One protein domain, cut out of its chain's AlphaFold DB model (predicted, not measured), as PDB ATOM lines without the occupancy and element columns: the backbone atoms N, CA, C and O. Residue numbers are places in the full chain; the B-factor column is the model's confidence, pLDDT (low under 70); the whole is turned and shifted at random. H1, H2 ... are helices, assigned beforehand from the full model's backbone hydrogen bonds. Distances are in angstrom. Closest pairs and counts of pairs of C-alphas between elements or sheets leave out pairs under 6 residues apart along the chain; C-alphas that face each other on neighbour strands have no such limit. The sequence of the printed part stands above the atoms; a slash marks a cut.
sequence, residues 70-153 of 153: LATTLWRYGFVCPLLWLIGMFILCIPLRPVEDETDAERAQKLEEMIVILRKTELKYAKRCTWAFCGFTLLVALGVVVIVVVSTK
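AT A GLANCE: This is residues 70 to 153 of the 153 residues of an uncharacterized protein of Cryptococcus amylolentus CBS 6039 (UniProt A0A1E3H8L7). One very long, kinked helix, H3, runs nearly the whole length of the model, and the two short helices H1 and H2 form a small hairpin beside its middle stretch. H2 packs on H3, H1 folds back beside H2, and a long link after H2 leads to the beginning of H3; residues 141 to 153, mostly the last part of H3, stick out. The printed part has 84 residues with three named helices, in the order H1, H2, H3, and no named strand; the class is all helix. The whole is extended, with a radius of gyration of the C-alphas of 19.1 A, and a rod in outline, spanning 70 by 20 by 17 A.

HOW THE PARTS SIT: The longest helix is H3, residues 105 to 152, with a kink of 30 degrees near residue 120. H2, residues 82 to 93, touches H3, and H3 touches H2 with residues 122 to 137 alone. The closest C-alphas of the two are those of Leu 92 and Glu 122, 6.6 A apart. Their lines stand at a shallow tilt of 21 degrees and they run opposite ways, a helical hairpin. H1, residues 70 to 78, touches H2, which takes part with residues 84 to 88 alone. The closest C-alphas here are those of Gly 78 and Trp 85, 5.1 A apart. H1 and H2 are also a helical hairpin, at a shallow tilt of 21 degrees, opposite ways. H1 and H3 are near each other, with 6 pairs of C-alphas within 10 A. In H1 and H2 every O i to N i+4 pair is within hydrogen-bond range; in H3 41 of 44 are.

IN THESE COORDINATES: H3 begins with C-alpha 105 at (-41.835, -42.568, 8.775) and ends with C-alpha 152 at (-27.248, 22.219, -1.488), 67.2 A from first to last C-alpha. H2, from Pro 82 to Cys 93, measures 17.1 A. H1 begins with C-alpha 70 at (-45.003, -12.498, 11.994) and has 9 residues.

THE WHOLE: The two C-alphas farthest apart are those of Asp 104 and Lys 153, 70.0 A. The printed part has no cut and ends at residue 153, the chain's last residue. The link from H1 to H2 is tight, with 3 residues, and the link from H2 to H3 is long, with 11. Residues 101 to 107, of which 105 to 107 belong to H3, stand free, and so do residues 141 to 153, of which 141 to 152 belong to H3. The mean pLDDT of the printed part is 70.0, and 56 residues are under 70: residues 70 to 84, 86 to 125, and 129.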
ATOM      1  N   LEU A  70     -46.392 -12.870  12.320       58.44
ATOM      2  CA  LEU A  70     -45.003 -12.498  11.994       58.44
ATOM      3  C   LEU A  70     -44.888 -11.575  10.776       58.44
ATOM      4  O   LEU A  70     -44.229 -10.543  10.851       58.44
ATOM      5  N   ALA A  71     -45.566 -11.881   9.668       61.44
ATOM      6  CA  ALA A  71     -45.553 -11.002   8.495       61.44
ATOM      7  C   ALA A  71     -46.175  -9.626   8.811       61.44
ATOM      8  O   ALA A  71     -45.668  -8.588   8.385       61.44
ATOM      9  N   THR A  72     -47.241  -9.610   9.614       62.50
ATOM     10  CA  THR A  72     -47.946  -8.393  10.041       62.50
ATOM     11  C   THR A  72     -47.096  -7.540  10.988       62.50
ATOM     12  O   THR A  72     -47.083  -6.312  10.872       62.50
ATOM     13  N   THR A  73     -46.353  -8.162  11.911       62.03
ATOM     14  CA  THR A  73     -45.433  -7.453  12.812       62.03
ATOM     15  C   THR A  73     -44.179  -6.978  12.086       62.03
ATOM     16  O   THR A  73     -43.783  -5.838  12.306       62.03
ATOM     17  N   LEU A  74     -43.612  -7.758  11.157       65.50
ATOM     18  CA  LEU A  74     -42.498  -7.342  10.289       65.50
ATOM     19  C   LEU A  74     -42.882  -6.188   9.362       65.50
ATOM     20  O   LEU A  74     -42.082  -5.280   9.138       65.50
ATOM     21  N   TRP A  75     -44.117  -6.176   8.858       62.03
ATOM     22  CA  TRP A  75     -44.625  -5.055   8.074       62.03
ATOM     23  C   TRP A  75     -44.746  -3.781   8.919       62.03
ATOM     24  O   TRP A  75     -44.306  -2.719   8.481       62.03
ATOM     25  N   ARG A  76     -45.245  -3.890  10.159       65.50
ATOM     26  CA  ARG A  76     -45.311  -2.762  11.108       65.50
ATOM     27  C   ARG A  76     -43.930  -2.271  11.556       65.50
ATOM     28  O   ARG A  76     -43.731  -1.064  11.647       65.50
ATOM     29  N   TYR A  77     -42.983  -3.172  11.823       62.00
ATOM     30  CA  TYR A  77     -41.645  -2.817  12.317       62.00
ATOM     31  C   TYR A  77     -40.665  -2.388  11.224       62.00
ATOM     32  O   TYR A  77     -39.732  -1.637  11.502       62.00
ATOM     33  N   GLY A  78     -40.863  -2.807   9.975       64.50
ATOM     34  CA  GLY A  78     -39.969  -2.420   8.884       64.50
ATOM     35  C   GLY A  78     -40.016  -0.937   8.525       64.50
ATOM     36  O   GLY A  78     -39.048  -0.417   7.978       64.50
ATOM     37  N   PHE A  79     -41.077  -0.224   8.913       63.88
ATOM     38  CA  PHE A  79     -41.131   1.234   8.778       63.88
ATOM     39  C   PHE A  79     -40.102   1.950   9.672       63.88
ATOM     40  O   PHE A  79     -39.679   3.059   9.365       63.88
ATOM     41  N   VAL A  80     -39.670   1.308  10.765       65.69
ATOM     42  CA  VAL A  80     -38.686   1.851  11.717       65.69
ATOM     43  C   VAL A  80     -37.251   1.507  11.303       65.69
ATOM     44  O   VAL A  80     -36.318   2.222  11.662       65.69
ATOM     45  N   CYS A  81     -37.045   0.438  10.527       62.56
ATOM     46  CA  CYS A  81     -35.718   0.035  10.074       62.56
ATOM     47  C   CYS A  81     -35.787  -0.753   8.750       62.56
ATOM     48  O   CYS A  81     -36.302  -1.873   8.734       62.56
ATOM     49  N   PRO A  82     -35.211  -0.246   7.642       63.66
ATOM     50  CA  PRO A  82     -35.242  -0.938   6.348       63.66
ATOM     51  C   PRO A  82     -34.511  -2.294   6.366       63.66
ATOM     52  O   PRO A  82     -34.828  -3.180   5.573       63.66
ATOM     53  N   LEU A  83     -33.575  -2.501   7.302       62.28
ATOM     54  CA  LEU A  83     -32.878  -3.781   7.481       62.28
ATOM     55  C   LEU A  83     -33.808  -4.877   8.022       62.28
ATOM     56  O   LEU A  83     -33.655  -6.043   7.666       62.28
ATOM     57  N   LEU A  84     -34.813  -4.506   8.821       65.00
ATOM     58  CA  LEU A  84     -35.817  -5.440   9.341       65.00
ATOM     59  C   LEU A  84     -36.711  -6.002   8.226       65.00
ATOM     60  O   LEU A  84     -37.150  -7.144   8.327       65.00
ATOM     61  N   TRP A  85     -36.914  -5.271   7.124       70.06
ATOM     62  CA  TRP A  85     -37.577  -5.823   5.937       70.06
ATOM     63  C   TRP A  85     -36.705  -6.802   5.150       70.06
ATOM     64  O   TRP A  85     -37.238  -7.787   4.643       70.06
ATOM     65  N   LEU A  86     -35.387  -6.590   5.072       66.62
ATOM     66  CA  LEU A  86     -34.479  -7.578   4.474       66.62
ATOM     67  C   LEU A  86     -34.424  -8.864   5.299       66.62
ATOM     68  O   LEU A  86     -34.455  -9.948   4.728       66.62
ATOM     69  N   ILE A  87     -34.404  -8.748   6.627       69.88
ATOM     70  CA  ILE A  87     -34.486  -9.900   7.533       69.88
ATOM     71  C   ILE A  87     -35.838 -10.600   7.355       69.88
ATOM     72  O   ILE A  87     -35.868 -11.813   7.186       69.88
ATOM     73  N   GLY A  88     -36.939  -9.843   7.288       69.88
ATOM     74  CA  GLY A  88     -38.274 -10.364   6.978       69.88
ATOM     75  C   GLY A  88     -38.339 -11.125   5.649       69.88
ATOM     76  O   GLY A  88     -38.956 -12.183   5.566       69.88
ATOM     77  N   MET A  89     -37.654 -10.618   4.622       68.56
ATOM     78  CA  MET A  89     -37.520 -11.287   3.329       68.56
ATOM     79  C   MET A  89     -36.683 -12.565   3.443       68.56
ATOM     80  O   MET A  89     -37.105 -13.607   2.951       68.56
ATOM     81  N   PHE A  90     -35.548 -12.519   4.146       68.94
ATOM     82  CA  PHE A  90     -34.683 -13.681   4.345       68.94
ATOM     83  C   PHE A  90     -35.385 -14.799   5.111       68.94
ATOM     84  O   PHE A  90     -35.303 -15.942   4.682       68.94
ATOM     85  N   ILE A  91     -36.125 -14.499   6.181       69.00
ATOM     86  CA  ILE A  91     -36.849 -15.534   6.935       69.00
ATOM     87  C   ILE A  91     -37.994 -16.164   6.129       69.00
ATOM     88  O   ILE A  91     -38.289 -17.331   6.335       69.00
ATOM     89  N   LEU A  92     -38.606 -15.427   5.193       66.62
ATOM     90  CA  LEU A  92     -39.613 -15.953   4.256       66.62
ATOM     91  C   LEU A  92     -38.982 -16.772   3.121       66.62
ATOM     92  O   LEU A  92     -39.677 -17.521   2.440       66.62
ATOM     93  N   CYS A  93     -37.686 -16.585   2.873       61.62
ATOM     94  CA  CYS A  93     -36.921 -17.332   1.882       61.62
ATOM     95  C   CYS A  93     -36.153 -18.512   2.475       61.62
ATOM     96  O   CYS A  93     -35.684 -19.345   1.702       61.62
ATOM     97  N   ILE A  94     -35.990 -18.584   3.798       65.06
ATOM     98  CA  ILE A  94     -35.373 -19.723   4.470       65.06
ATOM     99  C   ILE A  94     -36.434 -20.824   4.538       65.06
ATOM    100  O   ILE A  94     -37.368 -20.707   5.328       65.06
ATOM    101  N   PRO A  95     -36.313 -21.897   3.733       56.56
ATOM    102  CA  PRO A  95     -37.166 -23.052   3.922       56.56
ATOM    103  C   PRO A  95     -36.863 -23.604   5.314       56.56
ATOM    104  O   PRO A  95     -35.708 -23.937   5.601       56.56
ATOM    105  N   LEU A  96     -37.882 -23.688   6.169       55.22
ATOM    106  CA  LEU A  96     -37.816 -24.477   7.394       55.22
ATOM    107  C   LEU A  96     -37.452 -25.902   6.961       55.22
ATOM    108  O   LEU A  96     -38.274 -26.623   6.395       55.22
ATOM    109  N   ARG A  97     -36.174 -26.270   7.104       50.97
ATOM    110  CA  ARG A  97     -35.766 -27.656   6.893       50.97
ATOM    111  C   ARG A  97     -36.455 -28.468   7.982       50.97
ATOM    112  O   ARG A  97     -36.436 -28.020   9.132       50.97
ATOM    113  N   PRO A  98     -37.053 -29.618   7.642       50.91
ATOM    114  CA  PRO A  98     -37.510 -30.533   8.668       50.91
ATOM    115  C   PRO A  98     -36.299 -30.836   9.548       50.91
ATOM    116  O   PRO A  98     -35.215 -31.113   9.030       50.91
ATOM    117  N   VAL A  99     -36.463 -30.666  10.858       50.38
ATOM    118  CA  VAL A  99     -35.473 -31.125  11.827       50.38
ATOM    119  C   VAL A  99     -35.357 -32.627  11.595       50.38
ATOM    120  O   VAL A  99     -36.300 -33.378  11.840       50.38
ATOM    121  N   GLU A 100     -34.243 -33.035  10.992       53.00
ATOM    122  CA  GLU A 100     -33.834 -34.428  10.880       53.00
ATOM    123  C   GLU A 100     -33.680 -34.943  12.311       53.00
ATOM    124  O   GLU A 100     -32.697 -34.595  12.946       53.00
ATOM    125  N   ASP A 101     -34.708 -35.613  12.846       49.53
ATOM    126  CA  ASP A 101     -34.635 -36.656  13.891       49.53
ATOM    127  C   ASP A 101     -36.033 -37.010  14.450       49.53
ATOM    128  O   ASP A 101     -36.226 -37.169  15.653       49.53
ATOM    129  N   GLU A 102     -37.048 -37.176  13.593       50.94
ATOM    130  CA  GLU A 102     -38.272 -37.875  14.011       50.94
ATOM    131  C   GLU A 102     -38.223 -39.283  13.418       50.94
ATOM    132  O   GLU A 102     -38.364 -39.478  12.214       50.94
ATOM    133  N   THR A 103     -37.965 -40.277  14.268       52.94
ATOM    134  CA  THR A 103     -37.770 -41.708  13.955       52.94
ATOM    135  C   THR A 103     -39.029 -42.398  13.386       52.94
ATOM    136  O   THR A 103     -39.112 -43.624  13.357       52.94
ATOM    137  N   ASP A 104     -40.019 -41.626  12.933       57.53
ATOM    138  CA  ASP A 104     -41.359 -42.065  12.558       57.53
ATOM    139  C   ASP A 104     -41.656 -41.700  11.091       57.53
ATOM    140  O   ASP A 104     -41.807 -40.530  10.722       57.53
ATOM    141  N   ALA A 105     -41.697 -42.719  10.226       59.34
ATOM    142  CA  ALA A 105     -41.835 -42.568   8.775       59.34
ATOM    143  C   ALA A 105     -43.142 -41.861   8.362       59.34
ATOM    144  O   ALA A 105     -43.190 -41.211   7.317       59.34
ATOM    145  N   GLU A 106     -44.183 -41.939   9.193       58.47
ATOM    146  CA  GLU A 106     -45.486 -41.329   8.916       58.47
ATOM    147  C   GLU A 106     -45.441 -39.794   9.048       58.47
ATOM    148  O   GLU A 106     -46.042 -39.057   8.259       58.47
ATOM    149  N   ARG A 107     -44.645 -39.282   9.995       57.78
ATOM    150  CA  ARG A 107     -44.459 -37.836  10.202       57.78
ATOM    151  C   ARG A 107     -43.573 -37.205   9.134       57.78
ATOM    152  O   ARG A 107     -43.836 -36.078   8.716       57.78
ATOM    153  N   ALA A 108     -42.575 -37.944   8.650       60.41
ATOM    154  CA  ALA A 108     -41.708 -37.498   7.564       60.41
ATOM    155  C   ALA A 108     -42.503 -37.244   6.270       60.41
ATOM    156  O   ALA A 108     -42.363 -36.184   5.661       60.41
ATOM    157  N   GLN A 109     -43.411 -38.155   5.901       63.38
ATOM    158  CA  GLN A 109     -44.248 -37.987   4.711       63.38
ATOM    159  C   GLN A 109     -45.191 -36.777   4.831       63.38
ATOM    160  O   GLN A 109     -45.308 -35.976   3.901       63.38
ATOM    161  N   LYS A 110     -45.818 -36.587   5.999       63.03
ATOM    162  CA  LYS A 110     -46.699 -35.434   6.253       63.03
ATOM    163  C   LYS A 110     -45.950 -34.099   6.152       63.03
ATOM    164  O   LYS A 110     -46.491 -33.125   5.628       63.03
ATOM    165  N   LEU A 111     -44.695 -34.047   6.610       64.75
ATOM    166  CA  LEU A 111     -43.842 -32.861   6.485       64.75
ATOM    167  C   LEU A 111     -43.487 -32.551   5.029       64.75
ATOM    168  O   LEU A 111     -43.506 -31.385   4.636       64.75
ATOM    169  N   GLU A 112     -43.205 -33.567   4.212       64.88
ATOM    170  CA  GLU A 112     -42.925 -33.373   2.786       64.88
ATOM    171  C   GLU A 112     -44.127 -32.782   2.041       64.88
ATOM    172  O   GLU A 112     -43.984 -31.805   1.295       64.88
ATOM    173  N   GLU A 113     -45.328 -33.311   2.287       66.00
ATOM    174  CA  GLU A 113     -46.567 -32.792   1.701       66.00
ATOM    175  C   GLU A 113     -46.825 -31.339   2.130       66.00
ATOM    176  O   GLU A 113     -47.152 -30.478   1.301       66.00
ATOM    177  N   MET A 114     -46.582 -31.027   3.405       62.16
ATOM    178  CA  MET A 114     -46.756 -29.687   3.956       62.16
ATOM    179  C   MET A 114     -45.727 -28.685   3.396       62.16
ATOM    180  O   MET A 114     -46.097 -27.571   3.017       62.16
ATOM    181  N   ILE A 115     -44.461 -29.087   3.222       69.06
ATOM    182  CA  ILE A 115     -43.390 -28.273   2.611       69.06
ATOM    183  C   ILE A 115     -43.719 -27.901   1.159       69.06
ATOM    184  O   ILE A 115     -43.456 -26.776   0.719       69.06
ATOM    185  N   VAL A 116     -44.305 -28.820   0.388       67.81
ATOM    186  CA  VAL A 116     -44.670 -28.558  -1.015       67.81
ATOM    187  C   VAL A 116     -45.763 -27.490  -1.118       67.81
ATOM    188  O   VAL A 116     -45.730 -26.647  -2.026       67.81
ATOM    189  N   ILE A 117     -46.724 -27.504  -0.196       67.50
ATOM    190  CA  ILE A 117     -47.792 -26.503  -0.122       67.50
ATOM    191  C   ILE A 117     -47.213 -25.156   0.337       67.50
ATOM    192  O   ILE A 117     -47.485 -24.126  -0.292       67.50
ATOM    193  N   LEU A 118     -46.337 -25.178   1.344       65.06
ATOM    194  CA  LEU A 118     -45.649 -24.006   1.882       65.06
ATOM    195  C   LEU A 118     -44.885 -23.251   0.782       65.06
ATOM    196  O   LEU A 118     -45.191 -22.085   0.526       65.06
ATOM    197  N   ARG A 119     -44.029 -23.935   0.006       69.50
ATOM    198  CA  ARG A 119     -43.228 -23.326  -1.081       69.50
ATOM    199  C   ARG A 119     -44.066 -22.549  -2.099       69.50
ATOM    200  O   ARG A 119     -43.660 -21.493  -2.588       69.50
ATOM    201  N   LYS A 120     -45.254 -23.058  -2.448       66.44
ATOM    202  CA  LYS A 120     -46.154 -22.395  -3.411       66.44
ATOM    203  C   LYS A 120     -46.759 -21.113  -2.842       66.44
ATOM    204  O   LYS A 120     -47.047 -20.184  -3.602       66.44
ATOM    205  N   THR A 121     -46.985 -21.065  -1.533       64.62
ATOM    206  CA  THR A 121     -47.543 -19.893  -0.846       64.62
ATOM    207  C   THR A 121     -46.469 -18.857  -0.521       64.62
ATOM    208  O   THR A 121     -46.685 -17.671  -0.778       64.62
ATOM    209  N   GLU A 122     -45.283 -19.303  -0.109       65.75
ATOM    210  CA  GLU A 122     -44.104 -18.472   0.136       65.75
ATOM    211  C   GLU A 122     -43.703 -17.700  -1.113       65.75
ATOM    212  O   GLU A 122     -43.593 -16.483  -1.060       65.75
ATOM    213  N   LEU A 123     -43.595 -18.351  -2.277       67.38
ATOM    214  CA  LEU A 123     -43.221 -17.659  -3.519       67.38
ATOM    215  C   LEU A 123     -44.217 -16.558  -3.914       67.38
ATOM    216  O   LEU A 123     -43.828 -15.509  -4.440       67.38
ATOM    217  N   LYS A 124     -45.512 -16.764  -3.645       69.50
ATOM    218  CA  LYS A 124     -46.548 -15.756  -3.920       69.50
ATOM    219  C   LYS A 124     -46.431 -14.563  -2.972       69.50
ATOM    220  O   LYS A 124     -46.588 -13.423  -3.416       69.50
ATOM    221  N   TYR A 125     -46.153 -14.811  -1.695       65.12
ATOM    222  CA  TYR A 125     -45.986 -13.762  -0.692       65.12
ATOM    223  C   TYR A 125     -44.643 -13.039  -0.810       65.12
ATOM    224  O   TYR A 125     -44.620 -11.810  -0.775       65.12
ATOM    225  N   ALA A 126     -43.560 -13.764  -1.075       70.25
ATOM    226  CA  ALA A 126     -42.230 -13.229  -1.333       70.25
ATOM    227  C   ALA A 126     -42.263 -12.226  -2.486       70.25
ATOM    228  O   ALA A 126     -41.778 -11.110  -2.337       70.25
ATOM    229  N   LYS A 127     -42.945 -12.549  -3.597       73.06
ATOM    230  CA  LYS A 127     -43.099 -11.613  -4.719       73.06
ATOM    231  C   LYS A 127     -43.747 -10.300  -4.278       73.06
ATOM    232  O   LYS A 127     -43.237  -9.236  -4.612       73.06
ATOM    233  N   ARG A 128     -44.847 -10.356  -3.518       76.19
ATOM    234  CA  ARG A 128     -45.535  -9.157  -3.000       76.19
ATOM    235  C   ARG A 128     -44.659  -8.367  -2.023       76.19
ATOM    236  O   ARG A 128     -44.649  -7.141  -2.085       76.19
ATOM    237  N   CYS A 129     -43.887  -9.059  -1.188       69.00
ATOM    238  CA  CYS A 129     -42.940  -8.449  -0.260       69.00
ATOM    239  C   CYS A 129     -41.805  -7.718  -0.996       69.00
ATOM    240  O   CYS A 129     -41.462  -6.598  -0.626       69.00
ATOM    241  N   THR A 130     -41.282  -8.283  -2.090       73.06
ATOM    242  CA  THR A 130     -40.255  -7.631  -2.920       73.06
ATOM    243  C   THR A 130     -40.767  -6.340  -3.552       73.06
ATOM    244  O   THR A 130     -40.043  -5.348  -3.574       73.06
ATOM    245  N   TRP A 131     -42.018  -6.308  -4.028       80.19
ATOM    246  CA  TRP A 131     -42.620  -5.077  -4.561       80.19
ATOM    247  C   TRP A 131     -42.755  -3.992  -3.491       80.19
ATOM    248  O   TRP A 131     -42.407  -2.841  -3.750       80.19
ATOM    249  N   ALA A 132     -43.210  -4.358  -2.289       75.69
ATOM    250  CA  ALA A 132     -43.309  -3.429  -1.165       75.69
ATOM    251  C   ALA A 132     -41.929  -2.877  -0.760       75.69
ATOM    252  O   ALA A 132     -41.767  -1.663  -0.630       75.69
ATOM    253  N   PHE A 133     -40.924  -3.753  -0.646       76.44
ATOM    254  CA  PHE A 133     -39.543  -3.376  -0.344       76.44
ATOM    255  C   PHE A 133     -38.950  -2.444  -1.408       76.44
ATOM    256  O   PHE A 133     -38.370  -1.408  -1.080       76.44
ATOM    257  N   CYS A 134     -39.138  -2.779  -2.687       81.75
ATOM    258  CA  CYS A 134     -38.660  -1.984  -3.814       81.75
ATOM    259  C   CYS A 134     -39.293  -0.584  -3.823       81.75
ATOM    260  O   CYS A 134     -38.580   0.415  -3.895       81.75
ATOM    261  N   GLY A 135     -40.619  -0.498  -3.670       84.44
ATOM    262  CA  GLY A 135     -41.338   0.778  -3.646       84.44
ATOM    263  C   GLY A 135     -40.893   1.693  -2.503       84.44
ATOM    264  O   GLY A 135     -40.630   2.873  -2.720       84.44
ATOM    265  N   PHE A 136     -40.742   1.151  -1.296       81.00
ATOM    266  CA  PHE A 136     -40.266   1.929  -0.149       81.00
ATOM    267  C   PHE A 136     -38.812   2.368  -0.303       81.00
ATOM    268  O   PHE A 136     -38.487   3.513  -0.009       81.00
ATOM    269  N   THR A 137     -37.942   1.486  -0.804       82.06
ATOM    270  CA  THR A 137     -36.531   1.818  -1.044       82.06
ATOM    271  C   THR A 137     -36.410   2.960  -2.050       82.06
ATOM    272  O   THR A 137     -35.650   3.900  -1.821       82.06
ATOM    273  N   LEU A 138     -37.205   2.932  -3.126       87.12
ATOM    274  CA  LEU A 138     -37.278   4.028  -4.095       87.12
ATOM    275  C   LEU A 138     -37.775   5.330  -3.458       87.12
ATOM    276  O   LEU A 138     -37.201   6.386  -3.711       87.12
ATOM    277  N   LEU A 139     -38.805   5.264  -2.611       87.31
ATOM    278  CA  LEU A 139     -39.342   6.434  -1.914       87.31
ATOM    279  C   LEU A 139     -38.292   7.065  -0.990       87.31
ATOM    280  O   LEU A 139     -38.068   8.271  -1.054       87.31
ATOM    281  N   VAL A 140     -37.609   6.255  -0.176       86.12
ATOM    282  CA  VAL A 140     -36.535   6.724   0.713       86.12
ATOM    283  C   VAL A 140     -35.389   7.334  -0.093       86.12
ATOM    284  O   VAL A 140     -34.941   8.430   0.235       86.12
ATOM    285  N   ALA A 141     -34.947   6.679  -1.170       87.50
ATOM    286  CA  ALA A 141     -33.890   7.202  -2.033       87.50
ATOM    287  C   ALA A 141     -34.268   8.563  -2.642       87.50
ATOM    288  O   ALA A 141     -33.475   9.501  -2.585       87.50
ATOM    289  N   LEU A 142     -35.496   8.701  -3.155       92.25
ATOM    290  CA  LEU A 142     -36.011   9.977  -3.658       92.25
ATOM    291  C   LEU A 142     -36.052  11.046  -2.559       92.25
ATOM    292  O   LEU A 142     -35.613  12.169  -2.795       92.25
ATOM    293  N   GLY A 143     -36.520  10.701  -1.358       91.50
ATOM    294  CA  GLY A 143     -36.539  11.610  -0.212       91.50
ATOM    295  C   GLY A 143     -35.145  12.120   0.151       91.50
ATOM    296  O   GLY A 143     -34.952  13.325   0.295       91.50
ATOM    297  N   VAL A 144     -34.152  11.231   0.221       91.44
ATOM    298  CA  VAL A 144     -32.752  11.601   0.482       91.44
ATOM    299  C   VAL A 144     -32.216  12.525  -0.609       91.44
ATOM    300  O   VAL A 144     -31.625  13.552  -0.288       91.44
ATOM    301  N   VAL A 145     -32.456  12.215  -1.887       93.56
ATOM    302  CA  VAL A 145     -32.029  13.074  -3.003       93.56
ATOM    303  C   VAL A 145     -32.651  14.464  -2.892       93.56
ATOM    304  O   VAL A 145     -31.936  15.453  -3.010       93.56
ATOM    305  N   VAL A 146     -33.953  14.559  -2.613       94.75
ATOM    306  CA  VAL A 146     -34.635  15.849  -2.430       94.75
ATOM    307  C   VAL A 146     -34.032  16.623  -1.261       94.75
ATOM    308  O   VAL A 146     -33.714  17.796  -1.424       94.75
ATOM    309  N   ILE A 147     -33.818  15.980  -0.110       94.88
ATOM    310  CA  ILE A 147     -33.207  16.615   1.066       94.88
ATOM    311  C   ILE A 147     -31.808  17.133   0.732       94.88
ATOM    312  O   ILE A 147     -31.495  18.277   1.051       94.88
ATOM    313  N   VAL A 148     -30.976  16.330   0.067       95.88
ATOM    314  CA  VAL A 148     -29.624  16.734  -0.337       95.88
ATOM    315  C   VAL A 148     -29.679  17.912  -1.306       95.88
ATOM    316  O   VAL A 148     -28.959  18.884  -1.104       95.88
ATOM    317  N   VAL A 149     -30.552  17.868  -2.318       95.25
ATOM    318  CA  VAL A 149     -30.711  18.946  -3.310       95.25
ATOM    319  C   VAL A 149     -31.203  20.239  -2.663       95.25
ATOM    320  O   VAL A 149     -30.690  21.307  -2.974       95.25
ATOM    321  N   VAL A 150     -32.173  20.161  -1.749       94.94
ATOM    322  CA  VAL A 150     -32.654  21.322  -0.986       94.94
ATOM    323  C   VAL A 150     -31.561  21.861  -0.069       94.94
ATOM    324  O   VAL A 150     -31.424  23.066   0.052       94.94
ATOM    325  N   SER A 151     -30.755  20.987   0.534       91.88
ATOM    326  CA  SER A 151     -29.660  21.394   1.425       91.88
ATOM    327  C   SER A 151     -28.441  21.949   0.679       91.88
ATOM    328  O   SER A 151     -27.569  22.545   1.303       91.88
ATOM    329  N   THR A 152     -28.340  21.717  -0.634       90.56
ATOM    330  CA  THR A 152     -27.248  22.219  -1.488       90.56
ATOM    331  C   THR A 152     -27.630  23.454  -2.303       90.56
ATOM    332  O   THR A 152     -26.763  24.006  -2.983       90.56
ATOM    333  N   LYS A 153     -28.890  23.900  -2.246       74.75
ATOM    334  CA  LYS A 153     -29.342  25.194  -2.775       74.75
ATOM    335  C   LYS A 153     -29.350  26.247  -1.677       74.75
ATOM    336  O   LYS A 153     -28.997  27.396  -2.016       74.75
TER     337      LYS A 153